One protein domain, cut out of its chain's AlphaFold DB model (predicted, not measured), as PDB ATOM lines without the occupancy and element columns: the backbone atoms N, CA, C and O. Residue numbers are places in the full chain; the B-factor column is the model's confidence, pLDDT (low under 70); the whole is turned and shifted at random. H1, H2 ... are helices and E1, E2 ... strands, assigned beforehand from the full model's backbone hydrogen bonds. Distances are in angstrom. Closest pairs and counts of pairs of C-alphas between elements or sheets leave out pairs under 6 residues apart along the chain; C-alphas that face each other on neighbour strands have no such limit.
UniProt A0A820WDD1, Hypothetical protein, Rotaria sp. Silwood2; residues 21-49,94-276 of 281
ATOM      1  N   ALA A  21      50.230 -33.426 -26.574       42.16
ATOM      2  CA  ALA A  21      50.701 -33.985 -25.302       42.16
ATOM      3  C   ALA A  21      50.543 -35.517 -25.242       42.16
ATOM      4  O   ALA A  21      51.475 -36.216 -24.852       42.16
ATOM      5  N   LEU A  22      49.412 -36.060 -25.703       38.00
ATOM      6  CA  LEU A  22      49.197 -37.510 -25.809       38.00
ATOM      7  C   LEU A  22      50.126 -38.166 -26.847       38.00
ATOM      8  O   LEU A  22      50.643 -39.256 -26.605       38.00
ATOM      9  N   GLN A  23      50.396 -37.500 -27.975       39.81
ATOM     10  CA  GLN A  23      51.403 -37.950 -28.942       39.81
ATOM     11  C   GLN A  23      52.825 -37.891 -28.368       39.81
ATOM     12  O   GLN A  23      53.602 -38.814 -28.605       39.81
ATOM     13  N   ALA A  24      53.150 -36.871 -27.571       38.53
ATOM     14  CA  ALA A  24      54.435 -36.764 -26.884       38.53
ATOM     15  C   ALA A  24      54.626 -37.895 -25.854       38.53
ATOM     16  O   ALA A  24      55.691 -38.511 -25.806       38.53
ATOM     17  N   LEU A  25      53.576 -38.252 -25.102       38.12
ATOM     18  CA  LEU A  25      53.580 -39.409 -24.193       38.12
ATOM     19  C   LEU A  25      53.763 -40.736 -24.953       38.12
ATOM     20  O   LEU A  25      54.505 -41.609 -24.505       38.12
ATOM     21  N   ARG A  26      53.172 -40.858 -26.150       35.50
ATOM     22  CA  ARG A  26      53.377 -42.004 -27.052       35.50
ATOM     23  C   ARG A  26      54.820 -42.087 -27.562       35.50
ATOM     24  O   ARG A  26      55.377 -43.181 -27.602       35.50
ATOM     25  N   SER A  27      55.437 -40.957 -27.927       33.31
ATOM     26  CA  SER A  27      56.858 -40.914 -28.310       33.31
ATOM     27  C   SER A  27      57.803 -41.197 -27.139       33.31
ATOM     28  O   SER A  27      58.896 -41.708 -27.355       33.31
ATOM     29  N   ALA A  28      57.355 -40.945 -25.905       35.47
ATOM     30  CA  ALA A  28      58.085 -41.245 -24.676       35.47
ATOM     31  C   ALA A  28      57.936 -42.709 -24.198       35.47
ATOM     32  O   ALA A  28      58.364 -43.020 -23.092       35.47
ATOM     33  N   GLN A  29      57.333 -43.603 -24.999       30.44
ATOM     34  CA  GLN A  29      57.064 -45.011 -24.646       30.44
ATOM     35  C   GLN A  29      56.198 -45.202 -23.381       30.44
ATOM     36  O   GLN A  29      56.225 -46.263 -22.760       30.44
ATOM     37  N   ILE A  30      55.381 -44.208 -23.016       37.06
ATOM     38  CA  ILE A  30      54.426 -44.314 -21.905       37.06
ATOM     39  C   ILE A  30      53.162 -45.008 -22.437       37.06
ATOM     40  O   ILE A  30      52.544 -44.559 -23.405       37.06
ATOM     41  N   GLY A  31      52.812 -46.157 -21.851       29.61
ATOM     42  CA  GLY A  31      51.793 -47.077 -22.363       29.61
ATOM     43  C   GLY A  31      50.366 -46.528 -22.303       29.61
ATOM     44  O   GLY A  31      49.651 -46.743 -21.331       29.61
ATOM     45  N   VAL A  32      49.901 -45.882 -23.375       33.19
ATOM     46  CA  VAL A  32      48.484 -45.514 -23.544       33.19
ATOM     47  C   VAL A  32      47.749 -46.661 -24.246       33.19
ATOM     48  O   VAL A  32      47.923 -46.886 -25.445       33.19
ATOM     49  N   ARG A  33      46.922 -47.411 -23.508       37.94
ATOM     50  CA  ARG A  33      46.106 -48.503 -24.063       37.94
ATOM     51  C   ARG A  33      44.840 -47.925 -24.700       37.94
ATOM     52  O   ARG A  33      43.944 -47.476 -23.994       37.94
ATOM     53  N   LEU A  34      44.770 -47.923 -26.032       36.59
ATOM     54  CA  LEU A  34      43.565 -47.512 -26.759       36.59
ATOM     55  C   LEU A  34      42.506 -48.633 -26.747       36.59
ATOM     56  O   LEU A  34      42.877 -49.811 -26.780       36.59
ATOM     57  N   PRO A  35      41.203 -48.301 -26.727       45.72
ATOM     58  CA  PRO A  35      40.142 -49.298 -26.826       45.72
ATOM     59  C   PRO A  35      40.171 -50.053 -28.165       45.72
ATOM     60  O   PRO A  35      40.624 -49.527 -29.183       45.72
ATOM     61  N   ASN A  36      39.661 -51.289 -28.181       45.16
ATOM     62  CA  ASN A  36      39.552 -52.103 -29.399       45.16
ATOM     63  C   ASN A  36      38.611 -51.436 -30.436       45.16
ATOM     64  O   ASN A  36      37.680 -50.725 -30.068       45.16
ATOM     65  N   LYS A  37      38.804 -51.688 -31.738       44.22
ATOM     66  CA  LYS A  37      37.980 -51.149 -32.840       44.22
ATOM     67  C   LYS A  37      36.477 -51.391 -32.651       44.22
ATOM     68  O   LYS A  37      35.687 -50.508 -32.966       44.22
ATOM     69  N   ILE A  38      36.095 -52.548 -32.104       47.09
ATOM     70  CA  ILE A  38      34.692 -52.893 -31.803       47.09
ATOM     71  C   ILE A  38      34.111 -51.935 -30.756       47.09
ATOM     72  O   ILE A  38      33.008 -51.421 -30.920       47.09
ATOM     73  N   PHE A  39      34.894 -51.620 -29.722       44.75
ATOM     74  CA  PHE A  39      34.518 -50.655 -28.693       44.75
ATOM     75  C   PHE A  39      34.359 -49.250 -29.284       44.75
ATOM     76  O   PHE A  39      33.371 -48.579 -29.017       44.75
ATOM     77  N   ILE A  40      35.285 -48.831 -30.153       54.81
ATOM     78  CA  ILE A  40      35.203 -47.536 -30.847       54.81
ATOM     79  C   ILE A  40      33.931 -47.453 -31.702       54.81
ATOM     80  O   ILE A  40      33.240 -46.438 -31.672       54.81
ATOM     81  N   HIS A  41      33.593 -48.518 -32.429       49.53
ATOM     82  CA  HIS A  41      32.401 -48.555 -33.272       49.53
ATOM     83  C   HIS A  41      31.100 -48.533 -32.454       49.53
ATOM     84  O   HIS A  41      30.174 -47.806 -32.803       49.53
ATOM     85  N   ALA A  42      31.033 -49.275 -31.345       46.53
ATOM     86  CA  ALA A  42      29.871 -49.264 -30.460       46.53
ATOM     87  C   ALA A  42      29.672 -47.896 -29.780       46.53
ATOM     88  O   ALA A  42      28.547 -47.399 -29.706       46.53
ATOM     89  N   VAL A  43      30.767 -47.249 -29.357       54.72
ATOM     90  CA  VAL A  43      30.748 -45.864 -28.865       54.72
ATOM     91  C   VAL A  43      30.238 -44.917 -29.953       54.72
ATOM     92  O   VAL A  43      29.360 -44.103 -29.683       54.72
ATOM     93  N   ASP A  44      30.720 -45.041 -31.192       56.59
ATOM     94  CA  ASP A  44      30.287 -44.180 -32.298       56.59
ATOM     95  C   ASP A  44      28.794 -44.364 -32.629       56.59
ATOM     96  O   ASP A  44      28.071 -43.383 -32.804       56.59
ATOM     97  N   GLN A  45      28.287 -45.602 -32.637       51.81
ATOM     98  CA  GLN A  45      26.859 -45.867 -32.841       51.81
ATOM     99  C   GLN A  45      25.984 -45.285 -31.725       51.81
ATOM    100  O   GLN A  45      24.954 -44.673 -32.015       51.81
ATOM    101  N   PHE A  46      26.400 -45.408 -30.463       50.12
ATOM    102  CA  PHE A  46      25.682 -44.795 -29.347       50.12
ATOM    103  C   PHE A  46      25.702 -43.263 -29.422       50.12
ATOM    104  O   PHE A  46      24.673 -42.618 -29.234       50.12
ATOM    105  N   LEU A  47      26.842 -42.658 -29.769       51.94
ATOM    106  CA  LEU A  47      26.934 -41.207 -29.951       51.94
ATOM    107  C   LEU A  47      26.042 -40.716 -31.100       51.94
ATOM    108  O   LEU A  47      25.448 -39.643 -30.992       51.94
ATOM    109  N   ARG A  48      25.893 -41.498 -32.179       56.81
ATOM    110  CA  ARG A  48      24.910 -41.217 -33.239       56.81
ATOM    111  C   ARG A  48      23.478 -41.314 -32.718       56.81
ATOM    112  O   ARG A  48      22.663 -40.471 -33.073       56.81
ATOM    113  N   HIS A  49      23.179 -42.289 -31.861       48.31
ATOM    114  CA  HIS A  49      21.866 -42.420 -31.232       48.31
ATOM    115  C   HIS A  49      21.533 -41.209 -30.341       48.31
ATOM    116  O   HIS A  49      20.523 -40.554 -30.587       48.31
ATOM    117  N   ASP A  94      51.882 -47.217 -15.232       66.00
ATOM    118  CA  ASP A  94      50.880 -46.269 -14.764       66.00
ATOM    119  C   ASP A  94      49.990 -45.792 -15.916       66.00
ATOM    120  O   ASP A  94      50.460 -45.386 -16.981       66.00
ATOM    121  N   ILE A  95      48.678 -45.774 -15.687       77.69
ATOM    122  CA  ILE A  95      47.728 -45.196 -16.637       77.69
ATOM    123  C   ILE A  95      47.659 -43.690 -16.374       77.69
ATOM    124  O   ILE A  95      47.169 -43.267 -15.327       77.69
ATOM    125  N   PHE A  96      48.153 -42.888 -17.319       80.44
ATOM    126  CA  PHE A  96      48.097 -41.424 -17.279       80.44
ATOM    127  C   PHE A  96      46.818 -40.899 -17.930       80.44
ATOM    128  O   PHE A  96      46.527 -41.195 -19.089       80.44
ATOM    129  N   ILE A  97      46.068 -40.078 -17.196       84.81
ATOM    130  CA  ILE A  97      44.798 -39.501 -17.633       84.81
ATOM    131  C   ILE A  97      44.788 -38.007 -17.324       84.81
ATOM    132  O   ILE A  97      45.205 -37.565 -16.253       84.81
ATOM    133  N   PHE A  98      44.292 -37.209 -18.265       84.69
ATOM    134  CA  PHE A  98      44.027 -35.797 -18.032       84.69
ATOM    135  C   PHE A  98      42.650 -35.612 -17.390       84.69
ATOM    136  O   PHE A  98      41.647 -36.069 -17.933       84.69
ATOM    137  N   PHE A  99      42.602 -34.910 -16.260       84.94
ATOM    138  CA  PHE A  99      41.370 -34.490 -15.607       84.94
ATOM    139  C   PHE A  99      41.135 -32.996 -15.885       84.94
ATOM    140  O   PHE A  99      41.828 -32.155 -15.298       84.94
ATOM    141  N   PRO A 100      40.202 -32.643 -16.789       84.94
ATOM    142  CA  PRO A 100      39.898 -31.250 -17.084       84.94
ATOM    143  C   PRO A 100      39.290 -30.527 -15.882       84.94
ATOM    144  O   PRO A 100      38.565 -31.124 -15.087       84.94
ATOM    145  N   GLY A 101      39.528 -29.218 -15.794       81.19
ATOM    146  CA  GLY A 101      38.688 -28.354 -14.975       81.19
ATOM    147  C   GLY A 101      37.317 -28.194 -15.633       81.19
ATOM    148  O   GLY A 101      37.205 -28.201 -16.859       81.19
ATOM    149  N   ILE A 102      36.270 -28.038 -14.828       80.06
ATOM    150  CA  ILE A 102      34.957 -27.600 -15.309       80.06
ATOM    151  C   ILE A 102      34.695 -26.231 -14.704       80.06
ATOM    152  O   ILE A 102      34.619 -26.084 -13.484       80.06
ATOM    153  N   SER A 103      34.595 -25.222 -15.564       71.56
ATOM    154  CA  SER A 103      34.317 -23.849 -15.152       71.56
ATOM    155  C   SER A 103      32.843 -23.512 -15.351       71.56
ATOM    156  O   SER A 103      32.233 -23.902 -16.350       71.56
ATOM    157  N   ARG A 104      32.287 -22.738 -14.415       66.00
ATOM    158  CA  ARG A 104      30.981 -22.085 -14.549       66.00
ATOM    159  C   ARG A 104      31.195 -20.599 -14.803       66.00
ATOM    160  O   ARG A 104      31.448 -19.838 -13.872       66.00
ATOM    161  N   THR A 105      31.091 -20.168 -16.054       55.41
ATOM    162  CA  THR A 105      31.142 -18.743 -16.403       55.41
ATOM    163  C   THR A 105      29.755 -18.112 -16.284       55.41
ATOM    164  O   THR A 105      28.992 -18.055 -17.246       55.41
ATOM    165  N   GLY A 106      29.423 -17.605 -15.092       62.66
ATOM    166  CA  GLY A 106      28.251 -16.748 -14.868       62.66
ATOM    167  C   GLY A 106      26.926 -17.312 -15.408       62.66
ATOM    168  O   GLY A 106      26.477 -18.367 -14.977       62.66
ATOM    169  N   LYS A 107      26.273 -16.575 -16.325       43.16
ATOM    170  CA  LYS A 107      24.923 -16.859 -16.858       43.16
ATOM    171  C   LYS A 107      24.849 -17.969 -17.928       43.16
ATOM    172  O   LYS A 107      23.763 -18.180 -18.463       43.16
ATOM    173  N   THR A 108      25.931 -18.684 -18.251       51.31
ATOM    174  CA  THR A 108      25.912 -19.674 -19.349       51.31
ATOM    175  C   THR A 108      26.695 -20.946 -19.031       51.31
ATOM    176  O   THR A 108      27.686 -20.893 -18.310       51.31
ATOM    177  N   LEU A 109      26.172 -22.044 -19.595       54.81
ATOM    178  CA  LEU A 109      26.662 -23.423 -19.765       54.81
ATOM    179  C   LEU A 109      28.054 -23.748 -19.199       54.81
ATOM    180  O   LEU A 109      29.029 -23.058 -19.478       54.81
ATOM    181  N   GLU A 110      28.144 -24.868 -18.474       70.44
ATOM    182  CA  GLU A 110      29.425 -25.449 -18.067       70.44
ATOM    183  C   GLU A 110      30.325 -25.646 -19.301       70.44
ATOM    184  O   GLU A 110      29.866 -26.039 -20.377       70.44
ATOM    185  N   GLN A 111      31.611 -25.329 -19.153       76.25
ATOM    186  CA  GLN A 111      32.617 -25.514 -20.196       76.25
ATOM    187  C   GLN A 111      33.836 -26.221 -19.607       76.25
ATOM    188  O   GLN A 111      34.208 -25.989 -18.452       76.25
ATOM    189  N   ILE A 112      34.466 -27.077 -20.419       80.00
ATOM    190  CA  ILE A 112      35.761 -27.660 -20.082       80.00
ATOM    191  C   ILE A 112      36.824 -26.563 -20.113       80.00
ATOM    192  O   ILE A 112      37.077 -25.951 -21.152       80.00
ATOM    193  N   ASP A 113      37.478 -26.380 -18.976       81.50
ATOM    194  CA  ASP A 113      38.610 -25.492 -18.808       81.50
ATOM    195  C   ASP A 113      39.908 -26.304 -18.721       81.50
ATOM    196  O   ASP A 113      40.219 -26.973 -17.729       81.50
ATOM    197  N   TYR A 114      40.686 -26.242 -19.799       79.75
ATOM    198  CA  TYR A 114      41.974 -26.921 -19.899       79.75
ATOM    199  C   TYR A 114      43.095 -26.209 -19.127       79.75
ATOM    200  O   TYR A 114      44.167 -26.786 -18.955       79.75
ATOM    201  N   THR A 115      42.874 -24.978 -18.654       80.06
ATOM    202  CA  THR A 115      43.886 -24.174 -17.949       80.06
ATOM    203  C   THR A 115      43.941 -24.452 -16.447       80.06
ATOM    204  O   THR A 115      44.982 -24.238 -15.829       80.06
ATOM    205  N   TYR A 116      42.872 -25.021 -15.882       79.75
ATOM    206  CA  TYR A 116      42.779 -25.408 -14.467       79.75
ATOM    207  C   TYR A 116      42.666 -26.927 -14.255       79.75
ATOM    208  O   TYR A 116      42.251 -27.389 -13.193       79.75
ATOM    209  N   GLY A 117      43.037 -27.719 -15.265       85.38
ATOM    210  CA  GLY A 117      43.093 -29.176 -15.163       85.38
ATOM    211  C   GLY A 117      44.307 -29.694 -14.384       85.38
ATOM    212  O   GLY A 117      45.200 -28.951 -13.973       85.38
ATOM    213  N   ARG A 118      44.361 -31.014 -14.223       86.44
ATOM    214  CA  ARG A 118      45.501 -31.743 -13.650       86.44
ATOM    215  C   ARG A 118      45.666 -33.081 -14.349       86.44
ATOM    216  O   ARG A 118      44.691 -33.634 -14.855       86.44
ATOM    217  N   TYR A 119      46.877 -33.619 -14.359       88.88
ATOM    218  CA  TYR A 119      47.067 -35.009 -14.762       88.88
ATOM    219  C   TYR A 119      46.982 -35.912 -13.543       88.88
ATOM    220  O   TYR A 119      47.351 -35.529 -12.432       88.88
ATOM    221  N   ILE A 120      46.500 -37.122 -13.765       90.25
ATOM    222  CA  ILE A 120      46.448 -38.174 -12.764       90.25
ATOM    223  C   ILE A 120      47.120 -39.388 -13.375       90.25
ATOM    224  O   ILE A 120      46.802 -39.759 -14.503       90.25
ATOM    225  N   SER A 121      48.034 -40.001 -12.639       89.88
ATOM    226  CA  SER A 121      48.505 -41.341 -12.954       89.88
ATOM    227  C   SER A 121      47.996 -42.315 -11.904       89.88
ATOM    228  O   SER A 121      47.892 -41.977 -10.723       89.88
ATOM    229  N   ILE A 122      47.612 -43.506 -12.354       90.88
ATOM    230  CA  ILE A 122      47.143 -44.577 -11.480       90.88
ATOM    231  C   ILE A 122      47.939 -45.829 -11.815       90.88
ATOM    232  O   ILE A 122      47.861 -46.335 -12.937       90.88
ATOM    233  N   SER A 123      48.687 -46.324 -10.837       89.19
ATOM    234  CA  SER A 123      49.445 -47.564 -10.960       89.19
ATOM    235  C   SER A 123      48.543 -48.786 -10.799       89.19
ATOM    236  O   SER A 123      47.491 -48.732 -10.154       89.19
ATOM    237  N   ARG A 124      48.983 -49.951 -11.292       87.75
ATOM    238  CA  ARG A 124      48.222 -51.206 -11.130       87.75
ATOM    239  C   ARG A 124      47.970 -51.588  -9.674       87.75
ATOM    240  O   ARG A 124      46.943 -52.191  -9.379       87.75
ATOM    241  N   ASN A 125      48.886 -51.229  -8.774       85.50
ATOM    242  CA  ASN A 125      48.780 -51.511  -7.340       85.50
ATOM    243  C   ASN A 125      48.024 -50.423  -6.546       85.50
ATOM    244  O   ASN A 125      47.977 -50.484  -5.313       85.50
ATOM    245  N   GLY A 126      47.412 -49.451  -7.236       88.19
ATOM    246  CA  GLY A 126      46.516 -48.456  -6.648       88.19
ATOM    247  C   GLY A 126      47.210 -47.257  -6.010       88.19
ATOM    248  O   GLY A 126      46.675 -46.693  -5.058       88.19
ATOM    249  N   ILE A 127      48.388 -46.868  -6.491       90.25
ATOM    250  CA  ILE A 127      48.994 -45.569  -6.184       90.25
ATOM    251  C   ILE A 127      48.403 -44.549  -7.155       90.25
ATOM    252  O   ILE A 127      48.422 -44.755  -8.365       90.25
ATOM    253  N   VAL A 128      47.851 -43.468  -6.613       92.56
ATOM    254  CA  VAL A 128      47.256 -42.368  -7.373       92.56
ATOM    255  C   VAL A 128      48.126 -41.138  -7.192       92.56
ATOM    256  O   VAL A 128      48.266 -40.634  -6.073       92.56
ATOM    257  N   SER A 129      48.658 -40.627  -8.295       91.75
ATOM    258  CA  SER A 129      49.553 -39.473  -8.299       91.75
ATOM    259  C   SER A 129      48.931 -38.328  -9.086       91.75
ATOM    260  O   SER A 129      48.489 -38.495 -10.219       91.75
ATOM    261  N   HIS A 130      48.859 -37.157  -8.460       91.00
ATOM    262  CA  HIS A 130      48.349 -35.916  -9.040       91.00
ATOM    263  C   HIS A 130      49.517 -35.096  -9.529       91.00
ATOM    264  O   HIS A 130      50.447 -34.831  -8.769       91.00
ATOM    265  N   TRP A 131      49.423 -34.622 -10.759       90.31
ATOM    266  CA  TRP A 131      50.458 -33.834 -11.397       90.31
ATOM    267  C   TRP A 131      49.884 -32.506 -11.872       90.31
ATOM    268  O   TRP A 131      48.752 -32.428 -12.359       90.31
ATOM    269  N   SER A 132      50.681 -31.451 -11.755       87.06
ATOM    270  CA  SER A 132      50.363 -30.156 -12.348       87.06
ATOM    271  C   SER A 132      50.329 -30.247 -13.876       87.06
ATOM    272  O   SER A 132      50.846 -31.192 -14.472       87.06
ATOM    273  N   LEU A 133      49.812 -29.206 -14.536       84.69
ATOM    274  CA  LEU A 133      49.902 -29.072 -15.997       84.69
ATOM    275  C   LEU A 133      51.350 -29.041 -16.517       84.69
ATOM    276  O   LEU A 133      51.598 -29.376 -17.670       84.69
ATOM    277  N   SER A 134      52.302 -28.677 -15.656       84.25
ATOM    278  CA  SER A 134      53.747 -28.724 -15.909       84.25
ATOM    279  C   SER A 134      54.400 -30.054 -15.509       84.25
ATOM    280  O   SER A 134      55.619 -30.112 -15.381       84.25
ATOM    281  N   LEU A 135      53.599 -31.106 -15.289       83.44
ATOM    282  CA  LEU A 135      54.031 -32.455 -14.905       83.44
ATOM    283  C   LEU A 135      54.868 -32.502 -13.617       83.44
ATOM    284  O   LEU A 135      55.693 -33.393 -13.423       83.44
ATOM    285  N   LYS A 136      54.640 -31.561 -12.698       84.81
ATOM    286  CA  LYS A 136      55.212 -31.616 -11.349       84.81
ATOM    287  C   LYS A 136      54.286 -32.419 -10.451       84.81
ATOM    288  O   LYS A 136      53.091 -32.128 -10.401       84.81
ATOM    289  N   LEU A 137      54.831 -33.397  -9.732       87.19
ATOM    290  CA  LEU A 137      54.075 -34.163  -8.743       87.19
ATOM    291  C   LEU A 137      53.561 -33.216  -7.647       87.19
ATOM    292  O   LEU A 137      54.344 -32.527  -6.999       87.19
ATOM    293  N   ILE A 138      52.244 -33.178  -7.465       90.62
ATOM    294  CA  ILE A 138      51.551 -32.387  -6.439       90.62
ATOM    295  C   ILE A 138      51.287 -33.254  -5.208       90.62
ATOM    296  O   ILE A 138      51.500 -32.822  -4.078       90.62
ATOM    297  N   ARG A 139      50.782 -34.470  -5.432       90.31
ATOM    298  CA  ARG A 139      50.331 -35.388  -4.382       90.31
ATOM    299  C   ARG A 139      50.445 -36.822  -4.860       90.31
ATOM    300  O   ARG A 139      50.150 -37.100  -6.013       90.31
ATOM    301  N   GLU A 140      50.753 -37.724  -3.941       91.31
ATOM    302  CA  GLU A 140      50.635 -39.164  -4.134       91.31
ATOM    303  C   GLU A 140      49.832 -39.760  -2.973       91.31
ATOM    304  O   GLU A 140      49.953 -39.324  -1.825       91.31
ATOM    305  N   SER A 141      48.937 -40.706  -3.252       90.88
ATOM    306  CA  SER A 141      48.158 -41.393  -2.217       90.88
ATOM    307  C   SER A 141      47.797 -42.804  -2.669       90.88
ATOM    308  O   SER A 141      47.506 -43.036  -3.838       90.88
ATOM    309  N   LYS A 142      47.796 -43.761  -1.737       88.81
ATOM    310  CA  LYS A 142      47.413 -45.147  -2.022       88.81
ATOM    311  C   LYS A 142      45.918 -45.338  -1.798       88.81
ATOM    312  O   LYS A 142      45.398 -44.943  -0.756       88.81
ATOM    313  N   ILE A 143      45.247 -45.980  -2.749       88.44
ATOM    314  CA  ILE A 143      43.855 -46.404  -2.616       88.44
ATOM    315  C   ILE A 143      43.748 -47.348  -1.424       88.44
ATOM    316  O   ILE A 143      44.430 -48.377  -1.362       88.44
ATOM    317  N   GLN A 144      42.881 -47.002  -0.476       78.00
ATOM    318  CA  GLN A 144      42.594 -47.890   0.636       78.00
ATOM    319  C   GLN A 144      41.896 -49.141   0.114       78.00
ATOM    320  O   GLN A 144      40.979 -49.084  -0.713       78.00
ATOM    321  N   SER A 145      42.358 -50.298   0.590       66.06
ATOM    322  CA  SER A 145      41.685 -51.550   0.292       66.06
ATOM    323  C   SER A 145      40.247 -51.457   0.781       66.06
ATOM    324  O   SER A 145      40.008 -51.070   1.923       66.06
ATOM    325  N   ILE A 146      39.294 -51.808  -0.079       65.00
ATOM    326  CA  ILE A 146      37.900 -51.946   0.333       65.00
ATOM    327  C   ILE A 146      37.888 -53.001   1.442       65.00
ATOM    328  O   ILE A 146      38.451 -54.078   1.256       65.00
ATOM    329  N   GLU A 147      37.297 -52.686   2.594       53.88
ATOM    330  CA  GLU A 147      37.287 -53.539   3.800       53.88
ATOM    331  C   GLU A 147      36.729 -54.950   3.543       53.88
ATOM    332  O   GLU A 147      37.034 -55.882   4.280       53.88
ATOM    333  N   GLN A 148      35.955 -55.126   2.468       51.09
ATOM    334  CA  GLN A 148      35.436 -56.419   2.012       51.09
ATOM    335  C   GLN A 148      36.497 -57.319   1.365       51.09
ATOM    336  O   GLN A 148      36.289 -58.528   1.251       51.09
ATOM    337  N   ARG A 149      37.650 -56.774   0.962       56.62
ATOM    338  CA  ARG A 149      38.779 -57.599   0.544       56.62
ATOM    339  C   ARG A 149      39.327 -58.260   1.797       56.62
ATOM    340  O   ARG A 149      39.879 -57.586   2.667       56.62
ATOM    341  N   LYS A 150      39.206 -59.589   1.882       50.94
ATOM    342  CA  LYS A 150      40.047 -60.383   2.786       50.94
ATOM    343  C   LYS A 150      41.472 -59.861   2.593       50.94
ATOM    344  O   LYS A 150      41.944 -59.838   1.460       50.94
ATOM    345  N   GLN A 151      42.094 -59.368   3.663       53.38
ATOM    346  CA  GLN A 151      43.293 -58.508   3.668       53.38
ATOM    347  C   GLN A 151      44.554 -59.117   3.008       53.38
ATOM    348  O   GLN A 151      45.649 -58.580   3.139       53.38
ATOM    349  N   THR A 152      44.428 -60.247   2.318       54.81
ATOM    350  CA  THR A 152      45.510 -61.094   1.828       54.81
ATOM    351  C   THR A 152      45.815 -60.932   0.339       54.81
ATOM    352  O   THR A 152      46.883 -61.372  -0.075       54.81
ATOM    353  N   LEU A 153      44.933 -60.330  -0.475       63.81
ATOM    354  CA  LEU A 153      45.172 -60.182  -1.919       63.81
ATOM    355  C   LEU A 153      45.535 -58.740  -2.313       63.81
ATOM    356  O   LEU A 153      44.864 -57.794  -1.888       63.81
ATOM    357  N   PRO A 154      46.590 -58.547  -3.130       72.12
ATOM    358  CA  PRO A 154      46.964 -57.230  -3.622       72.12
ATOM    359  C   PRO A 154      45.893 -56.678  -4.573       72.12
ATOM    360  O   PRO A 154      45.332 -57.401  -5.390       72.12
ATOM    361  N   LEU A 155      45.634 -55.370  -4.489       83.62
ATOM    362  CA  LEU A 155      44.813 -54.662  -5.472       83.62
ATOM    363  C   LEU A 155      45.490 -54.730  -6.844       83.62
ATOM    364  O   LEU A 155      46.640 -54.307  -6.964       83.62
ATOM    365  N   TRP A 156      44.763 -55.200  -7.857       88.44
ATOM    366  CA  TRP A 156      45.215 -55.172  -9.243       88.44
ATOM    367  C   TRP A 156      44.196 -54.471 -10.134       88.44
ATOM    368  O   TRP A 156      43.105 -54.986 -10.388       88.44
ATOM    369  N   ILE A 157      44.557 -53.274 -10.590       90.62
ATOM    370  CA  ILE A 157      43.731 -52.443 -11.466       90.62
ATOM    371  C   ILE A 157      43.906 -52.900 -12.914       90.62
ATOM    372  O   ILE A 157      45.028 -53.047 -13.402       90.62
ATOM    373  N   THR A 158      42.791 -53.118 -13.605       91.62
ATOM    374  CA  THR A 158      42.762 -53.552 -15.009       91.62
ATOM    375  C   THR A 158      42.578 -52.387 -15.973       91.62
ATOM    376  O   THR A 158      43.196 -52.365 -17.038       91.62
ATOM    377  N   CYS A 159      41.745 -51.414 -15.607       90.56
ATOM    378  CA  CYS A 159      41.502 -50.195 -16.369       90.56
ATOM    379  C   CYS A 159      40.957 -49.080 -15.466       90.56
ATOM    380  O   CYS A 159      40.505 -49.329 -14.346       90.56
ATOM    381  N   THR A 160      41.034 -47.841 -15.949       92.56
ATOM    382  CA  THR A 160      40.578 -46.645 -15.232       92.56
ATOM    383  C   THR A 160      40.060 -45.590 -16.206       92.56
ATOM    384  O   THR A 160      40.462 -45.567 -17.371       92.56
ATOM    385  N   CYS A 161      39.172 -44.719 -15.735       93.12
ATOM    386  CA  CYS A 161      38.713 -43.532 -16.447       93.12
ATOM    387  C   CYS A 161      38.452 -42.379 -15.467       93.12
ATOM    388  O   CYS A 161      38.361 -42.573 -14.254       93.12
ATOM    389  N   VAL A 162      38.306 -41.164 -15.995       91.69
ATOM    390  CA  VAL A 162      37.899 -39.988 -15.217       91.69
ATOM    391  C   VAL A 162      36.488 -39.558 -15.590       91.69
ATOM    392  O   VAL A 162      36.094 -39.656 -16.749       91.69
ATOM    393  N   LEU A 163      35.752 -39.050 -14.603       91.88
ATOM    394  CA  LEU A 163      34.396 -38.525 -14.726       91.88
ATOM    395  C   LEU A 163      34.376 -37.080 -14.204       91.88
ATOM    396  O   LEU A 163      34.119 -36.859 -13.015       91.88
ATOM    397  N   PRO A 164      34.726 -36.096 -15.053       88.75
ATOM    398  CA  PRO A 164      34.984 -34.735 -14.594       88.75
ATOM    399  C   PRO A 164      33.758 -34.020 -14.014       88.75
ATOM    400  O   PRO A 164      33.877 -33.380 -12.974       88.75
ATOM    401  N   ASP A 165      32.580 -34.183 -14.622       85.38
ATOM    402  CA  ASP A 165      31.299 -33.626 -14.145       85.38
ATOM    403  C   ASP A 165      30.884 -34.165 -12.778       85.38
ATOM    404  O   ASP A 165      30.221 -33.473 -12.007       85.38
ATOM    405  N   MET A 166      31.297 -35.387 -12.454       86.31
ATOM    406  CA  MET A 166      30.986 -36.004 -11.171       86.31
ATOM    407  C   MET A 166      32.112 -35.863 -10.136       86.31
ATOM    408  O   MET A 166      31.932 -36.282  -8.996       86.31
ATOM    409  N   ASN A 167      33.264 -35.285 -10.501       89.50
ATOM    410  CA  ASN A 167      34.481 -35.261  -9.678       89.50
ATOM    411  C   ASN A 167      34.944 -36.653  -9.209       89.50
ATOM    412  O   ASN A 167      35.487 -36.817  -8.115       89.50
ATOM    413  N   TYR A 168      34.767 -37.664 -10.058       92.44
ATOM    414  CA  TYR A 168      35.227 -39.023  -9.787       92.44
ATOM    415  C   TYR A 168      36.325 -39.433 -10.764       92.44
ATOM    416  O   TYR A 168      36.410 -38.952 -11.893       92.44
ATOM    417  N   PHE A 169      37.149 -40.380 -10.343       93.88
ATOM    418  CA  PHE A 169      37.737 -41.341 -11.268       93.88
ATOM    419  C   PHE A 169      37.207 -42.724 -10.913       93.88
ATOM    420  O   PHE A 169      36.835 -42.979  -9.764       93.88
ATOM    421  N   ALA A 170      37.150 -43.606 -11.898       94.81
ATOM    422  CA  ALA A 170      36.669 -44.957 -11.713       94.81
ATOM    423  C   ALA A 170      37.753 -45.958 -12.095       94.81
ATOM    424  O   ALA A 170      38.484 -45.742 -13.056       94.81
ATOM    425  N   ILE A 171      37.853 -47.051 -11.345       94.31
ATOM    426  CA  ILE A 171      38.775 -48.154 -11.617       94.31
ATOM    427  C   ILE A 171      37.990 -49.452 -11.706       94.31
ATOM    428  O   ILE A 171      37.029 -49.651 -10.961       94.31
ATOM    429  N   ALA A 172      38.461 -50.367 -12.541       93.75
ATOM    430  CA  ALA A 172      38.089 -51.767 -12.447       93.75
ATOM    431  C   ALA A 172      39.250 -52.613 -11.937       93.75
ATOM    432  O   ALA A 172      40.423 -52.269 -12.118       93.75
ATOM    433  N   THR A 173      38.910 -53.722 -11.292       91.19
ATOM    434  CA  THR A 173      39.876 -54.645 -10.694       91.19
ATOM    435  C   THR A 173      39.757 -56.044 -11.289       91.19
ATOM    436  O   THR A 173      38.739 -56.411 -11.888       91.19
ATOM    437  N   THR A 174      40.781 -56.875 -11.086       90.19
ATOM    438  CA  THR A 174      40.732 -58.315 -11.409       90.19
ATOM    439  C   THR A 174      39.654 -59.063 -10.625       90.19
ATOM    440  O   THR A 174      39.131 -60.066 -11.103       90.19
ATOM    441  N   GLU A 175      39.269 -58.533  -9.461       88.19
ATOM    442  CA  GLU A 175      38.252 -59.092  -8.561       88.19
ATOM    443  C   GLU A 175      36.812 -58.778  -8.988       88.19
ATOM    444  O   GLU A 175      35.877 -59.077  -8.255       88.19
ATOM    445  N   ARG A 176      36.613 -58.256 -10.208       91.06
ATOM    446  CA  ARG A 176      35.278 -58.009 -10.785       91.06
ATOM    447  C   ARG A 176      34.492 -56.951 -10.000       91.06
ATOM    448  O   ARG A 176      33.269 -57.027  -9.886       91.06
ATOM    449  N   ASP A 177      35.209 -55.937  -9.522       88.06
ATOM    450  CA  ASP A 177      34.629 -54.729  -8.943       88.06
ATOM    451  C   ASP A 177      34.807 -53.550  -9.900       88.06
ATOM    452  O   ASP A 177      35.843 -53.423 -10.565       88.06
ATOM    453  N   PHE A 178      33.824 -52.650  -9.913       95.06
ATOM    454  CA  PHE A 178      33.923 -51.357 -10.583       95.06
ATOM    455  C   PHE A 178      33.650 -50.231  -9.582       95.06
ATOM    456  O   PHE A 178      32.561 -50.124  -9.023       95.06
ATOM    457  N   ILE A 179      34.677 -49.431  -9.289       94.06
ATOM    458  CA  ILE A 179      34.726 -48.578  -8.097       94.06
ATOM    459  C   ILE A 179      35.014 -47.136  -8.491       94.06
ATOM    460  O   ILE A 179      35.953 -46.876  -9.237       94.06
ATOM    461  N   PHE A 180      34.266 -46.200  -7.918       94.69
ATOM    462  CA  PHE A 180      34.421 -44.766  -8.117       94.69
ATOM    463  C   PHE A 180      35.003 -44.123  -6.864       94.69
ATOM    464  O   PHE A 180      34.517 -44.339  -5.750       94.69
ATOM    465  N   TYR A 181      36.015 -43.289  -7.056       92.88
ATOM    466  CA  TYR A 181      36.732 -42.590  -6.000       92.88
ATOM    467  C   TYR A 181      36.661 -41.094  -6.226       92.88
ATOM    468  O   TYR A 181      36.959 -40.617  -7.324       92.88
ATOM    469  N   ASP A 182      36.239 -40.353  -5.197       90.81
ATOM    470  CA  ASP A 182      36.266 -38.893  -5.240       90.81
ATOM    471  C   ASP A 182      37.707 -38.448  -5.483       90.81
ATOM    472  O   ASP A 182      38.610 -38.754  -4.700       90.81
ATOM    473  N   ILE A 183      37.920 -37.726  -6.579       89.62
ATOM    474  CA  ILE A 183      39.236 -37.266  -7.008       89.62
ATOM    475  C   ILE A 183      39.933 -36.385  -5.962       89.62
ATOM    476  O   ILE A 183      41.166 -36.394  -5.857       89.62
ATOM    477  N   ASN A 184      39.153 -35.637  -5.185       87.69
ATOM    478  CA  ASN A 184      39.626 -34.708  -4.167       87.69
ATOM    479  C   ASN A 184      39.860 -35.397  -2.817       87.69
ATOM    480  O   ASN A 184      40.477 -34.807  -1.929       87.69
ATOM    481  N   SER A 185      39.426 -36.652  -2.661       87.31
ATOM    482  CA  SER A 185      39.684 -37.424  -1.451       87.31
ATOM    483  C   SER A 185      41.178 -37.711  -1.281       87.31
ATOM    484  O   SER A 185      41.895 -38.053  -2.228       87.31
ATOM    485  N   HIS A 186      41.653 -37.579  -0.044       81.81
ATOM    486  CA  HIS A 186      43.025 -37.916   0.341       81.81
ATOM    487  C   HIS A 186      43.176 -39.399   0.686       81.81
ATOM    488  O   HIS A 186      44.245 -39.972   0.497       81.81
ATOM    489  N   THR A 187      42.105 -40.021   1.178       81.81
ATOM    490  CA  THR A 187      42.103 -41.408   1.655       81.81
ATOM    491  C   THR A 187      41.638 -42.399   0.599       81.81
ATOM    492  O   THR A 187      41.910 -43.588   0.735       81.81
ATOM    493  N   TYR A 188      40.942 -41.930  -0.442       86.62
ATOM    494  CA  TYR A 188      40.370 -42.777  -1.487       86.62
ATOM    495  C   TYR A 188      39.620 -43.981  -0.916       86.62
ATOM    496  O   TYR A 188      39.888 -45.134  -1.250       86.62
ATOM    497  N   THR A 189      38.656 -43.700  -0.043       79.94
ATOM    498  CA  THR A 189      37.624 -44.657   0.345       79.94
ATOM    499  C   THR A 189      36.579 -44.706  -0.777       79.94
ATOM    500  O   THR A 189      36.020 -43.676  -1.151       79.94
ATOM    501  N   GLY A 190      36.363 -45.883  -1.379       78.31
ATOM    502  CA  GLY A 190      35.493 -46.042  -2.556       78.31
ATOM    503  C   GLY A 190      34.097 -45.470  -2.315       78.31
ATOM    504  O   GLY A 190      33.390 -45.930  -1.424       78.31
ATOM    505  N   SER A 191      33.718 -44.446  -3.079       87.75
ATOM    506  CA  SER A 191      32.491 -43.667  -2.871       87.75
ATOM    507  C   SER A 191      31.269 -44.332  -3.502       87.75
ATOM    508  O   SER A 191      30.169 -44.272  -2.953       87.75
ATOM    509  N   ILE A 192      31.458 -44.963  -4.660       92.12
ATOM    510  CA  ILE A 192      30.459 -45.806  -5.321       92.12
ATOM    511  C   ILE A 192      31.147 -47.117  -5.675       92.12
ATOM    512  O   ILE A 192      32.272 -47.103  -6.168       92.12
ATOM    513  N   ILE A 193      30.491 -48.240  -5.418       92.19
ATOM    514  CA  ILE A 193      31.037 -49.570  -5.667       92.19
ATOM    515  C   ILE A 193      29.969 -50.387  -6.390       92.19
ATOM    516  O   ILE A 193      28.860 -50.535  -5.879       92.19
ATOM    517  N   ILE A 194      30.284 -50.875  -7.586       94.25
ATOM    518  CA  ILE A 194      29.459 -51.822  -8.333       94.25
ATOM    519  C   ILE A 194      30.079 -53.207  -8.180       94.25
ATOM    520  O   ILE A 194      31.188 -53.456  -8.658       94.25
ATOM    521  N   ASN A 195      29.333 -54.094  -7.529       90.75
ATOM    522  CA  ASN A 195      29.761 -55.441  -7.167       90.75
ATOM    523  C   ASN A 195      29.050 -56.489  -8.022       90.75
ATOM    524  O   ASN A 195      28.030 -56.213  -8.660       90.75
ATOM    525  N   HIS A 196      29.534 -57.727  -7.931       91.69
ATOM    526  CA  HIS A 196      28.945 -58.895  -8.589       91.69
ATOM    527  C   HIS A 196      28.956 -58.801 -10.122       91.69
ATOM    528  O   HIS A 196      28.035 -59.292 -10.779       91.69
ATOM    529  N   LEU A 197      29.989 -58.186 -10.707       94.19
ATOM    530  CA  LEU A 197      30.237 -58.335 -12.139       94.19
ATOM    531  C   LEU A 197      30.589 -59.803 -12.427       94.19
ATOM    532  O   LEU A 197      31.332 -60.450 -11.683       94.19
ATOM    533  N   SER A 198      30.055 -60.345 -13.518       92.62
ATOM    534  CA  SER A 198      30.319 -61.723 -13.951       92.62
ATOM    535  C   SER A 198      31.792 -61.942 -14.312       92.62
ATOM    536  O   SER A 198      32.332 -63.024 -14.072       92.62
ATOM    537  N   ALA A 199      32.448 -60.904 -14.831       93.88
ATOM    538  CA  ALA A 199      33.840 -60.898 -15.253       93.88
ATOM    539  C   ALA A 199      34.524 -59.557 -14.947       93.88
ATOM    540  O   ALA A 199      33.869 -58.558 -14.649       93.88
ATOM    541  N   SER A 200      35.858 -59.536 -14.998       92.81
ATOM    542  CA  SER A 200      36.633 -58.314 -14.773       92.81
ATOM    543  C   SER A 200      36.528 -57.394 -15.988       92.81
ATOM    544  O   SER A 200      36.682 -57.847 -17.126       92.81
ATOM    545  N   LEU A 201      36.283 -56.102 -15.755       95.19
ATOM    546  CA  LEU A 201      36.306 -55.114 -16.830       95.19
ATOM    547  C   LEU A 201      37.744 -54.913 -17.309       95.19
ATOM    548  O   LEU A 201      38.663 -54.746 -16.509       95.19
ATOM    549  N   THR A 202      37.945 -54.904 -18.618       92.94
ATOM    550  CA  THR A 202      39.254 -54.730 -19.259       92.94
ATOM    551  C   THR A 202      39.425 -53.368 -19.917       92.94
ATOM    552  O   THR A 202      40.555 -52.948 -20.165       92.94
ATOM    553  N   THR A 203      38.321 -52.677 -20.211       92.12
ATOM    554  CA  THR A 203      38.320 -51.346 -20.828       92.12
ATOM    555  C   THR A 203      37.183 -50.507 -20.271       92.12
ATOM    556  O   THR A 203      36.066 -51.010 -20.158       92.12
ATOM    557  N   ILE A 204      37.450 -49.232 -19.987       93.75
ATOM    558  CA  ILE A 204      36.436 -48.244 -19.616       93.75
ATOM    559  C   ILE A 204      36.665 -46.973 -20.441       93.75
ATOM    560  O   ILE A 204      37.808 -46.549 -20.605       93.75
ATOM    561  N   ASP A 205      35.592 -46.359 -20.931       92.88
ATOM    562  CA  ASP A 205      35.582 -45.002 -21.488       92.88
ATOM    563  C   ASP A 205      34.402 -44.224 -20.904       92.88
ATOM    564  O   ASP A 205      33.360 -44.801 -20.589       92.88
ATOM    565  N   TYR A 206      34.560 -42.912 -20.758       91.88
ATOM    566  CA  TYR A 206      33.505 -42.043 -20.251       91.88
ATOM    567  C   TYR A 206      33.198 -40.941 -21.254       91.88
ATOM    568  O   TYR A 206      34.081 -40.192 -21.677       91.88
ATOM    569  N   ARG A 207      31.922 -40.823 -21.622       89.38
ATOM    570  CA  ARG A 207      31.424 -39.755 -22.482       89.38
ATOM    571  C   ARG A 207      30.532 -38.853 -21.666       89.38
ATOM    572  O   ARG A 207      29.427 -39.226 -21.293       89.38
ATOM    573  N   MET A 208      31.047 -37.662 -21.411       86.44
ATOM    574  CA  MET A 208      30.345 -36.619 -20.690       86.44
ATOM    575  C   MET A 208      29.556 -35.736 -21.651       86.44
ATOM    576  O   MET A 208      30.098 -35.290 -22.666       86.44
ATOM    577  N   ASN A 209      28.324 -35.395 -21.282       84.31
ATOM    578  CA  ASN A 209      27.647 -34.236 -21.845       84.31
ATOM    579  C   ASN A 209      27.775 -33.059 -20.870       84.31
ATOM    580  O   ASN A 209      27.084 -32.985 -19.861       84.31
ATOM    581  N   ILE A 210      28.649 -32.109 -21.205       77.94
ATOM    582  CA  ILE A 210      28.966 -30.951 -20.353       77.94
ATOM    583  C   ILE A 210      27.718 -30.092 -20.077       77.94
ATOM    584  O   ILE A 210      27.614 -29.454 -19.039       77.94
ATOM    585  N   LYS A 211      26.743 -30.065 -20.994       78.06
ATOM    586  CA  LYS A 211      25.517 -29.272 -20.811       78.06
ATOM    587  C   LYS A 211      24.503 -29.966 -19.903       78.06
ATOM    588  O   LYS A 211      23.665 -29.289 -19.315       78.06
ATOM    589  N   ASN A 212      24.545 -31.296 -19.838       78.62
ATOM    590  CA  ASN A 212      23.642 -32.100 -19.031       78.62
ATOM    591  C   ASN A 212      24.320 -33.416 -18.623       78.62
ATOM    592  O   ASN A 212      24.344 -34.367 -19.404       78.62
ATOM    593  N   SER A 213      24.804 -33.495 -17.384       75.69
ATOM    594  CA  SER A 213      25.480 -34.687 -16.858       75.69
ATOM    595  C   SER A 213      24.588 -35.934 -16.792       75.69
ATOM    596  O   SER A 213      25.093 -37.053 -16.826       75.69
ATOM    597  N   SER A 214      23.257 -35.784 -16.777       79.12
ATOM    598  CA  SER A 214      22.327 -36.917 -16.908       79.12
ATOM    599  C   SER A 214      22.344 -37.556 -18.301       79.12
ATOM    600  O   SER A 214      21.836 -38.656 -18.471       79.12
ATOM    601  N   GLN A 215      22.939 -36.904 -19.302       84.50
ATOM    602  CA  GLN A 215      23.144 -37.461 -20.644       84.50
ATOM    603  C   GLN A 215      24.573 -37.991 -20.851       84.50
ATOM    604  O   GLN A 215      24.989 -38.229 -21.987       84.50
ATOM    605  N   SER A 216      25.337 -38.154 -19.771       88.62
ATOM    606  CA  SER A 216      26.642 -38.807 -19.790       88.62
ATOM    607  C   SER A 216      26.499 -40.336 -19.734       88.62
ATOM    608  O   SER A 216      25.522 -40.865 -19.201       88.62
ATOM    609  N   ALA A 217      27.486 -41.058 -20.268       93.12
ATOM    610  CA  ALA A 217      27.496 -42.519 -20.300       93.12
ATOM    611  C   ALA A 217      28.893 -43.097 -20.043       93.12
ATOM    612  O   ALA A 217      29.909 -42.552 -20.487       93.12
ATOM    613  N   ILE A 218      28.932 -44.238 -19.354       95.62
ATOM    614  CA  ILE A 218      30.146 -45.019 -19.103       95.62
ATOM    615  C   ILE A 218      30.086 -46.290 -19.942       95.62
ATOM    616  O   ILE A 218      29.152 -47.078 -19.814       95.62
ATOM    617  N   PHE A 219      31.110 -46.514 -20.755       95.62
ATOM    618  CA  PHE A 219      31.253 -47.691 -21.599       95.62
ATOM    619  C   PHE A 219      32.273 -48.626 -20.979       95.62
ATOM    620  O   PHE A 219      33.407 -48.219 -20.736       95.62
ATOM    621  N   CYS A 220      31.898 -49.880 -20.775       95.62
ATOM    622  CA  CYS A 220      32.734 -50.883 -20.135       95.62
ATOM    623  C   CYS A 220      32.793 -52.142 -20.998       95.62
ATOM    624  O   CYS A 220      31.754 -52.664 -21.380       95.62
ATOM    625  N   GLY A 221      33.991 -52.649 -21.273       94.75
ATOM    626  CA  GLY A 221      34.196 -53.963 -21.888       94.75
ATOM    627  C   GLY A 221      34.775 -54.934 -20.866       94.75
ATOM    628  O   GLY A 221      35.664 -54.531 -20.113       94.75
ATOM    629  N   ASP A 222      34.298 -56.176 -20.823       94.50
ATOM    630  CA  ASP A 222      34.798 -57.209 -19.905       94.50
ATOM    631  C   ASP A 222      35.670 -58.279 -20.580       94.50
ATOM    632  O   ASP A 222      35.788 -58.356 -21.803       94.50
ATOM    633  N   SER A 223      36.297 -59.126 -19.759       92.94
ATOM    634  CA  SER A 223      37.169 -60.208 -20.227       92.94
ATOM    635  C   SER A 223      36.441 -61.361 -20.930       92.94
ATOM    636  O   SER A 223      37.104 -62.287 -21.390       92.94
ATOM    637  N   LEU A 224      35.105 -61.349 -20.977       92.94
ATOM    638  CA  LEU A 224      34.288 -62.332 -21.696       92.94
ATOM    639  C   LEU A 224      33.793 -61.794 -23.048       92.94
ATOM    640  O   LEU A 224      33.110 -62.515 -23.771       92.94
ATOM    641  N   GLY A 225      34.141 -60.557 -23.411       88.69
ATOM    642  CA  GLY A 225      33.681 -59.935 -24.652       88.69
ATOM    643  C   GLY A 225      32.310 -59.290 -24.561       88.69
ATOM    644  O   GLY A 225      31.667 -59.095 -25.593       88.69
ATOM    645  N   ASN A 226      31.840 -58.978 -23.354       91.75
ATOM    646  CA  ASN A 226      30.617 -58.217 -23.169       91.75
ATOM    647  C   ASN A 226      30.925 -56.717 -23.164       91.75
ATOM    648  O   ASN A 226      31.975 -56.283 -22.683       91.75
ATOM    649  N   LEU A 227      29.983 -55.926 -23.672       93.50
ATOM    650  CA  LEU A 227      29.976 -54.472 -23.601       93.50
ATOM    651  C   LEU A 227      28.779 -54.018 -22.763       93.50
ATOM    652  O   LEU A 227      27.639 -54.395 -23.033       93.50
ATOM    653  N   PHE A 228      29.039 -53.156 -21.790       95.44
ATOM    654  CA  PHE A 228      28.041 -52.542 -20.927       95.44
ATOM    655  C   PHE A 228      28.082 -51.026 -21.095       95.44
ATOM    656  O   PHE A 228      29.157 -50.427 -21.068       95.44
ATOM    657  N   ILE A 229      26.916 -50.404 -21.242       95.75
ATOM    658  CA  ILE A 229      26.766 -48.949 -21.281       95.75
ATOM    659  C   ILE A 229      25.922 -48.547 -20.082       95.75
ATOM    660  O   ILE A 229      24.716 -48.786 -20.063       95.75
ATOM    661  N   PHE A 230      26.559 -47.966 -19.072       96.00
ATOM    662  CA  PHE A 230      25.858 -47.396 -17.931       96.00
ATOM    663  C   PHE A 230      25.429 -45.971 -18.272       96.00
ATOM    664  O   PHE A 230      26.254 -45.168 -18.714       96.00
ATOM    665  N   GLN A 231      24.160 -45.655 -18.034       93.94
ATOM    666  CA  GLN A 231      23.575 -44.346 -18.335       93.94
ATOM    667  C   GLN A 231      22.521 -43.951 -17.295       93.94
ATOM    668  O   GLN A 231      21.979 -44.813 -16.584       93.94
ATOM    669  N   ALA A 232      22.221 -42.653 -17.197       92.06
ATOM    670  CA  ALA A 232      21.177 -42.188 -16.294       92.06
ATOM    671  C   ALA A 232      19.809 -42.664 -16.788       92.06
ATOM    672  O   ALA A 232      19.517 -42.641 -17.982       92.06
ATOM    673  N   LYS A 233      18.960 -43.100 -15.859       90.50
ATOM    674  CA  LYS A 233      17.567 -43.469 -16.157       90.50
ATOM    675  C   LYS A 233      16.642 -42.251 -16.179       90.50
ATOM    676  O   LYS A 233      15.615 -42.258 -16.849       90.50
ATOM    677  N   ASP A 234      17.006 -41.224 -15.421       84.56
ATOM    678  CA  ASP A 234      16.246 -39.992 -15.246       84.56
ATOM    679  C   ASP A 234      17.027 -38.832 -15.895       84.56
ATOM    680  O   ASP A 234      18.187 -38.616 -15.538       84.56
ATOM    681  N   PRO A 235      16.427 -38.068 -16.825       80.06
ATOM    682  CA  PRO A 235      17.108 -36.970 -17.517       80.06
ATOM    683  C   PRO A 235      17.459 -35.781 -16.609       80.06
ATOM    684  O   PRO A 235      18.181 -34.885 -17.048       80.06
ATOM    685  N   PHE A 236      16.950 -35.756 -15.375       82.94
ATOM    686  CA  PHE A 236      17.187 -34.701 -14.388       82.94
ATOM    687  C   PHE A 236      18.057 -35.152 -13.212       82.94
ATOM    688  O   PHE A 236      18.406 -34.329 -12.363       82.94
ATOM    689  N   ARG A 237      18.388 -36.446 -13.114       85.00
ATOM    690  CA  ARG A 237      19.244 -36.976 -12.044       85.00
ATOM    691  C   ARG A 237      20.468 -37.657 -12.639       85.00
ATOM    692  O   ARG A 237      20.315 -38.450 -13.564       85.00
ATOM    693  N   PRO A 238      21.681 -37.377 -12.144       85.94
ATOM    694  CA  PRO A 238      22.863 -38.080 -12.616       85.94
ATOM    695  C   PRO A 238      22.803 -39.551 -12.193       85.94
ATOM    696  O   PRO A 238      22.096 -39.919 -11.250       85.94
ATOM    697  N   MET A 239      23.594 -40.386 -12.861       90.62
ATOM    698  CA  MET A 239      23.753 -41.784 -12.473       90.62
ATOM    699  C   MET A 239      24.258 -41.921 -11.036       90.62
ATOM    700  O   MET A 239      25.053 -41.111 -10.551       90.62
ATOM    701  N   PHE A 240      23.837 -43.001 -10.380       90.56
ATOM    702  CA  PHE A 240      24.229 -43.357  -9.016       90.56
ATOM    703  C   PHE A 240      23.846 -42.313  -7.957       90.56
ATOM    704  O   PHE A 240      24.500 -42.224  -6.913       90.56
ATOM    705  N   HIS A 241      22.813 -41.503  -8.199       87.44
ATOM    706  CA  HIS A 241      22.350 -40.483  -7.261       87.44
ATOM    707  C   HIS A 241      21.967 -41.094  -5.904       87.44
ATOM    708  O   HIS A 241      21.516 -42.232  -5.809       87.44
ATOM    709  N   ILE A 242      22.074 -40.310  -4.827       84.81
ATOM    710  CA  ILE A 242      21.756 -40.773  -3.463       84.81
ATOM    711  C   ILE A 242      20.309 -41.274  -3.303       84.81
ATOM    712  O   ILE A 242      20.014 -42.056  -2.404       84.81
ATOM    713  N   SER A 243      19.409 -40.874  -4.205       82.75
ATOM    714  CA  SER A 243      18.027 -41.371  -4.263       82.75
ATOM    715  C   SER A 243      17.922 -42.880  -4.488       82.75
ATOM    716  O   SER A 243      16.890 -43.452  -4.165       82.75
ATOM    717  N   ASP A 244      18.965 -43.546  -4.979       82.38
ATOM    718  CA  ASP A 244      18.981 -45.010  -5.086       82.38
ATOM    719  C   ASP A 244      19.106 -45.714  -3.719       82.38
ATOM    720  O   ASP A 244      18.904 -46.922  -3.618       82.38
ATOM    721  N   LEU A 245      19.403 -44.971  -2.646       74.44
ATOM    722  CA  LEU A 245      19.702 -45.510  -1.314       74.44
ATOM    723  C   LEU A 245      18.568 -45.328  -0.301       74.44
ATOM    724  O   LEU A 245      18.791 -45.508   0.892       74.44
ATOM    725  N   ILE A 246      17.349 -44.997  -0.742       62.25
ATOM    726  CA  ILE A 246      16.207 -44.653   0.133       62.25
ATOM    727  C   ILE A 246      15.856 -45.767   1.155       62.25
ATOM    728  O   ILE A 246      15.133 -45.513   2.118       62.25
ATOM    729  N   HIS A 247      16.397 -46.986   1.020       50.81
ATOM    730  CA  HIS A 247      16.198 -48.102   1.961       50.81
ATOM    731  C   HIS A 247      17.463 -48.626   2.662       50.81
ATOM    732  O   HIS A 247      17.353 -49.540   3.475       50.81
ATOM    733  N   TYR A 248      18.648 -48.062   2.406       50.06
ATOM    734  CA  TYR A 248      19.886 -48.491   3.065       50.06
ATOM    735  C   TYR A 248      20.380 -47.422   4.044       50.06
ATOM    736  O   TYR A 248      20.490 -46.245   3.715       50.06
ATOM    737  N   MET A 249      20.605 -47.857   5.286       45.50
ATOM    738  CA  MET A 249      20.919 -47.049   6.466       45.50
ATOM    739  C   MET A 249      21.935 -45.925   6.195       45.50
ATOM    740  O   MET A 249      22.992 -46.135   5.607       45.50
ATOM    741  N   LYS A 250      21.605 -44.739   6.719       44.47
ATOM    742  CA  LYS A 250      22.273 -43.423   6.636       44.47
ATOM    743  C   LYS A 250      23.740 -43.350   7.115       44.47
ATOM    744  O   LYS A 250      24.242 -42.248   7.311       44.47
ATOM    745  N   THR A 251      24.403 -44.470   7.384       46.50
ATOM    746  CA  THR A 251      25.635 -44.499   8.186       46.50
ATOM    747  C   THR A 251      26.915 -44.685   7.385       46.50
ATOM    748  O   THR A 251      27.974 -44.364   7.913       46.50
ATOM    749  N   ASP A 252      26.848 -45.165   6.140       53.44
ATOM    750  CA  ASP A 252      28.048 -45.342   5.319       53.44
ATOM    751  C   ASP A 252      28.066 -44.355   4.144       53.44
ATOM    752  O   ASP A 252      27.130 -44.269   3.353       53.44
ATOM    753  N   SER A 253      29.154 -43.590   4.034       67.88
ATOM    754  CA  SER A 253      29.417 -42.679   2.906       67.88
ATOM    755  C   SER A 253      29.551 -43.411   1.561       67.88
ATOM    756  O   SER A 253      29.546 -42.781   0.500       67.88
ATOM    757  N   ARG A 254      29.683 -44.743   1.606       80.56
ATOM    758  CA  ARG A 254      29.874 -45.625   0.456       80.56
ATOM    759  C   ARG A 254      28.537 -46.104  -0.105       80.56
ATOM    760  O   ARG A 254      27.697 -46.651   0.604       80.56
ATOM    761  N   ARG A 255      28.363 -45.963  -1.418       87.31
ATOM    762  CA  ARG A 255      27.156 -46.389  -2.140       87.31
ATOM    763  C   ARG A 255      27.428 -47.700  -2.864       87.31
ATOM    764  O   ARG A 255      28.249 -47.729  -3.774       87.31
ATOM    765  N   ASN A 256      26.749 -48.773  -2.470       89.00
ATOM    766  CA  ASN A 256      26.944 -50.097  -3.058       89.00
ATOM    767  C   ASN A 256      25.810 -50.433  -4.030       89.00
ATOM    768  O   ASN A 256      24.634 -50.385  -3.669       89.00
ATOM    769  N   TYR A 257      26.180 -50.825  -5.243       92.19
ATOM    770  CA  TYR A 257      25.277 -51.251  -6.299       92.19
ATOM    771  C   TYR A 257      25.582 -52.696  -6.679       92.19
ATOM    772  O   TYR A 257      26.733 -53.079  -6.865       92.19
ATOM    773  N   SER A 258      24.548 -53.520  -6.804       93.12
ATOM    774  CA  SER A 258      24.692 -54.885  -7.310       93.12
ATOM    775  C   SER A 258      24.469 -54.877  -8.815       93.12
ATOM    776  O   SER A 258      23.397 -54.471  -9.265       93.12
ATOM    777  N   PHE A 259      25.446 -55.337  -9.595       95.50
ATOM    778  CA  PHE A 259      25.343 -55.349 -11.051       95.50
ATOM    779  C   PHE A 259      24.107 -56.114 -11.575       95.50
ATOM    780  O   PHE A 259      23.372 -55.533 -12.377       95.50
ATOM    781  N   PRO A 260      23.751 -57.312 -11.059       95.44
ATOM    782  CA  PRO A 260      22.489 -57.974 -11.407       95.44
ATOM    783  C   PRO A 260      21.240 -57.116 -11.158       95.44
ATOM    784  O   PRO A 260      20.309 -57.131 -11.956       95.44
ATOM    785  N   ARG A 261      21.229 -56.316 -10.084       95.00
ATOM    786  CA  ARG A 261      20.103 -55.423  -9.765       95.00
ATOM    787  C   ARG A 261      20.039 -54.219 -10.711       95.00
ATOM    788  O   ARG A 261      18.945 -53.759 -11.029       95.00
ATOM    789  N   ILE A 262      21.187 -53.730 -11.198       95.31
ATOM    790  CA  ILE A 262      21.236 -52.711 -12.264       95.31
ATOM    791  C   ILE A 262      20.651 -53.283 -13.562       95.31
ATOM    792  O   ILE A 262      19.811 -52.628 -14.174       95.31
ATOM    793  N   ILE A 263      21.041 -54.504 -13.952       94.69
ATOM    794  CA  ILE A 263      20.498 -55.186 -15.142       94.69
ATOM    795  C   ILE A 263      18.980 -55.362 -15.031       94.69
ATOM    796  O   ILE A 263      18.252 -55.071 -15.976       94.69
ATOM    797  N   ASN A 264      18.493 -55.761 -13.856       94.69
ATOM    798  CA  ASN A 264      17.063 -55.908 -13.579       94.69
ATOM    799  C   ASN A 264      16.319 -54.569 -13.419       94.69
ATOM    800  O   ASN A 264      15.131 -54.560 -13.104       94.69
ATOM    801  N   ASN A 265      16.998 -53.437 -13.637       92.94
ATOM    802  CA  ASN A 265      16.429 -52.093 -13.589       92.94
ATOM    803  C   ASN A 265      15.808 -51.725 -12.222       92.94
ATOM    804  O   ASN A 265      14.847 -50.953 -12.154       92.94
ATOM    805  N   GLU A 266      16.364 -52.273 -11.134       93.12
ATOM    806  CA  GLU A 266      15.864 -52.096  -9.761       93.12
ATOM    807  C   GLU A 266      16.291 -50.770  -9.114       93.12
ATOM    808  O   GLU A 266      15.743 -50.379  -8.082       93.12
ATOM    809  N   TYR A 267      17.270 -50.072  -9.694       91.88
ATOM    810  CA  TYR A 267      17.690 -48.745  -9.247       91.88
ATOM    811  C   TYR A 267      16.901 -47.644  -9.976       91.88
ATOM    812  O   TYR A 267      16.409 -47.821 -11.097       91.88
ATOM    813  N   LEU A 268      16.746 -46.490  -9.324       90.94
ATOM    814  CA  LEU A 268      15.973 -45.364  -9.845       90.94
ATOM    815  C   LEU A 268      16.785 -44.519 -10.822       90.94
ATOM    816  O   LEU A 268      16.195 -43.953 -11.738       90.94
ATOM    817  N   THR A 269      18.101 -44.396 -10.623       92.62
ATOM    818  CA  THR A 269      18.899 -43.399 -11.360       92.62
ATOM    819  C   THR A 269      19.892 -43.969 -12.359       92.62
ATOM    820  O   THR A 269      20.335 -43.235 -13.238       92.62
ATOM    821  N   VAL A 270      20.203 -45.263 -12.295       94.25
ATOM    822  CA  VAL A 270      21.120 -45.922 -13.232       94.25
ATOM    823  C   VAL A 270      20.429 -47.054 -13.984       94.25
ATOM    824  O   VAL A 270      19.674 -47.833 -13.408       94.25
ATOM    825  N   SER A 271      20.723 -47.148 -15.277       94.25
ATOM    826  CA  SER A 271      20.370 -48.275 -16.138       94.25
ATOM    827  C   SER A 271      21.607 -48.756 -16.895       94.25
ATOM    828  O   SER A 271      22.602 -48.032 -16.987       94.25
ATOM    829  N   VAL A 272      21.555 -49.984 -17.414       95.81
ATOM    830  CA  VAL A 272      22.635 -50.556 -18.220       95.81
ATOM    831  C   VAL A 272      22.086 -51.158 -19.508       95.81
ATOM    832  O   VAL A 272      21.134 -51.936 -19.483       95.81
ATOM    833  N   ILE A 273      22.703 -50.814 -20.634       94.06
ATOM    834  CA  ILE A 273      22.510 -51.502 -21.913       94.06
ATOM    835  C   ILE A 273      23.636 -52.526 -22.044       94.06
ATOM    836  O   ILE A 273      24.798 -52.182 -21.833       94.06
ATOM    837  N   SER A 274      23.303 -53.776 -22.363       92.56
ATOM    838  CA  SER A 274      24.273 -54.875 -22.426       92.56
ATOM    839  C   SER A 274      24.307 -55.498 -23.817       92.56
ATOM    840  O   SER A 274      23.262 -55.815 -24.379       92.56
ATOM    841  N   PHE A 275      25.511 -55.723 -24.332       91.00
ATOM    842  CA  PHE A 275      25.778 -56.497 -25.539       91.00
ATOM    843  C   PHE A 275      26.701 -57.645 -25.148       91.00
ATOM    844  O   PHE A 275      27.804 -57.406 -24.657       91.00
ATOM    845  N   CYS A 276      26.252 -58.881 -25.327       89.25
ATOM    846  CA  CYS A 276      27.004 -60.056 -24.898       89.25
ATOM    847  C   CYS A 276      27.609 -60.788 -26.096       89.25
ATOM    848  O   CYS A 276      27.033 -60.766 -27.180       89.25
TER     849      CYS A 276
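Overview. This is residues 21 to 49 and 94 to 276 of the 281 residues of the protein "Hypothetical protein" of Rotaria sp. Silwood2 (UniProt A0A820WDD1). Three strongly twisted sheets stack partly face to face, with E5 E6 E7 E8 E12 between E1 E2 E3 E4 and E9 E10 E11 E13. The second and third sheets come close along E5 and E9 and open toward E12 and E13, where short H4 sits between E8 and E13; H2 covers the third sheet's other face, and H1 lies off the sheets. The printed part has 212 residues with four named helices and thirteen named strands, in the order H1 H2, E1 to E11, H3, E12, H4, E13. The five-stranded sheet is mixed, the other two antiparallel; the class is mixed, helices and strands. The whole is compact, with a radius of gyration of the C-alphas of 17.1 A and spans of 50 by 45 by 39 A.

Along the chain. H1, residues 21 to 27, begins at C-alpha 21 (50.701, -33.985, -25.302). H2 is 37 to 49, 18.4 A long. E1 is 95 to 103, 25.3 A; E2, 111 to 122, 25.5 A, bends by 81 degrees at residue 115. Then come E3, 127 to 131; E4, 137 to 142; E5, 157 to 163, 17.1 A; E6, 168 to 173; E7, 178 to 182; E8, 192 to 195; E9, 201 to 207, 17.1 A; E10, 217 to 222; E11, 227 to 232; H3, 242 to 245; E12, 255 to 258; H4, 259 to 263; and E13, 270 to 275, 16.9 A, ending at C-alpha 275 (25.778, -56.497, -25.539).

Arrangement. H1 is apart from H2. H2 is on the sheet E9 E10 E11 E13 at a height over the sheet of 9.4 A, and H4 is on the opposite face. E1 to E4, E5 to E8 and E9 to E11 are meanders, each strand the antiparallel neighbour of the one before; N 97 and O 120 of E1 and E2 are 2.8 A apart, and N 161 and O 170 of E5 and E6 2.9 A. E8 and E12 are parallel, with N 193 and O 255 at 2.8 A. E11 and E13 are antiparallel, with N 229 and O 273 at 2.8 A. The sheets form a stack of sheets, face to face in turn: E1 touches E5, closest C-alphas Phe 99 and Val 162, 6.5 A; E5 touches E9, Cys 159 and Thr 203, 5.6 A. H4 touches E13, Ile 262 and Ser 271, 6.0 A. H3 only grazes the five-stranded sheet. Every O i to N i+4 pair is within hydrogen-bond range in H1, H2 and H4; H3 is too short for one.

Size, cuts and confidence. The C-alphas farthest apart, of Lys 107 and Thr 152, are 52.2 A apart. Residues 50 to 93 are not printed; C-alphas 49 and 94 are 33.6 A apart across this cut. Of the links printed whole, E4 to E5 is long. Mean pLDDT of the printed part is 78.6; residues 21 to 49, 94, 104 to 109, 145 to 153 and 246 to 253 are under 70.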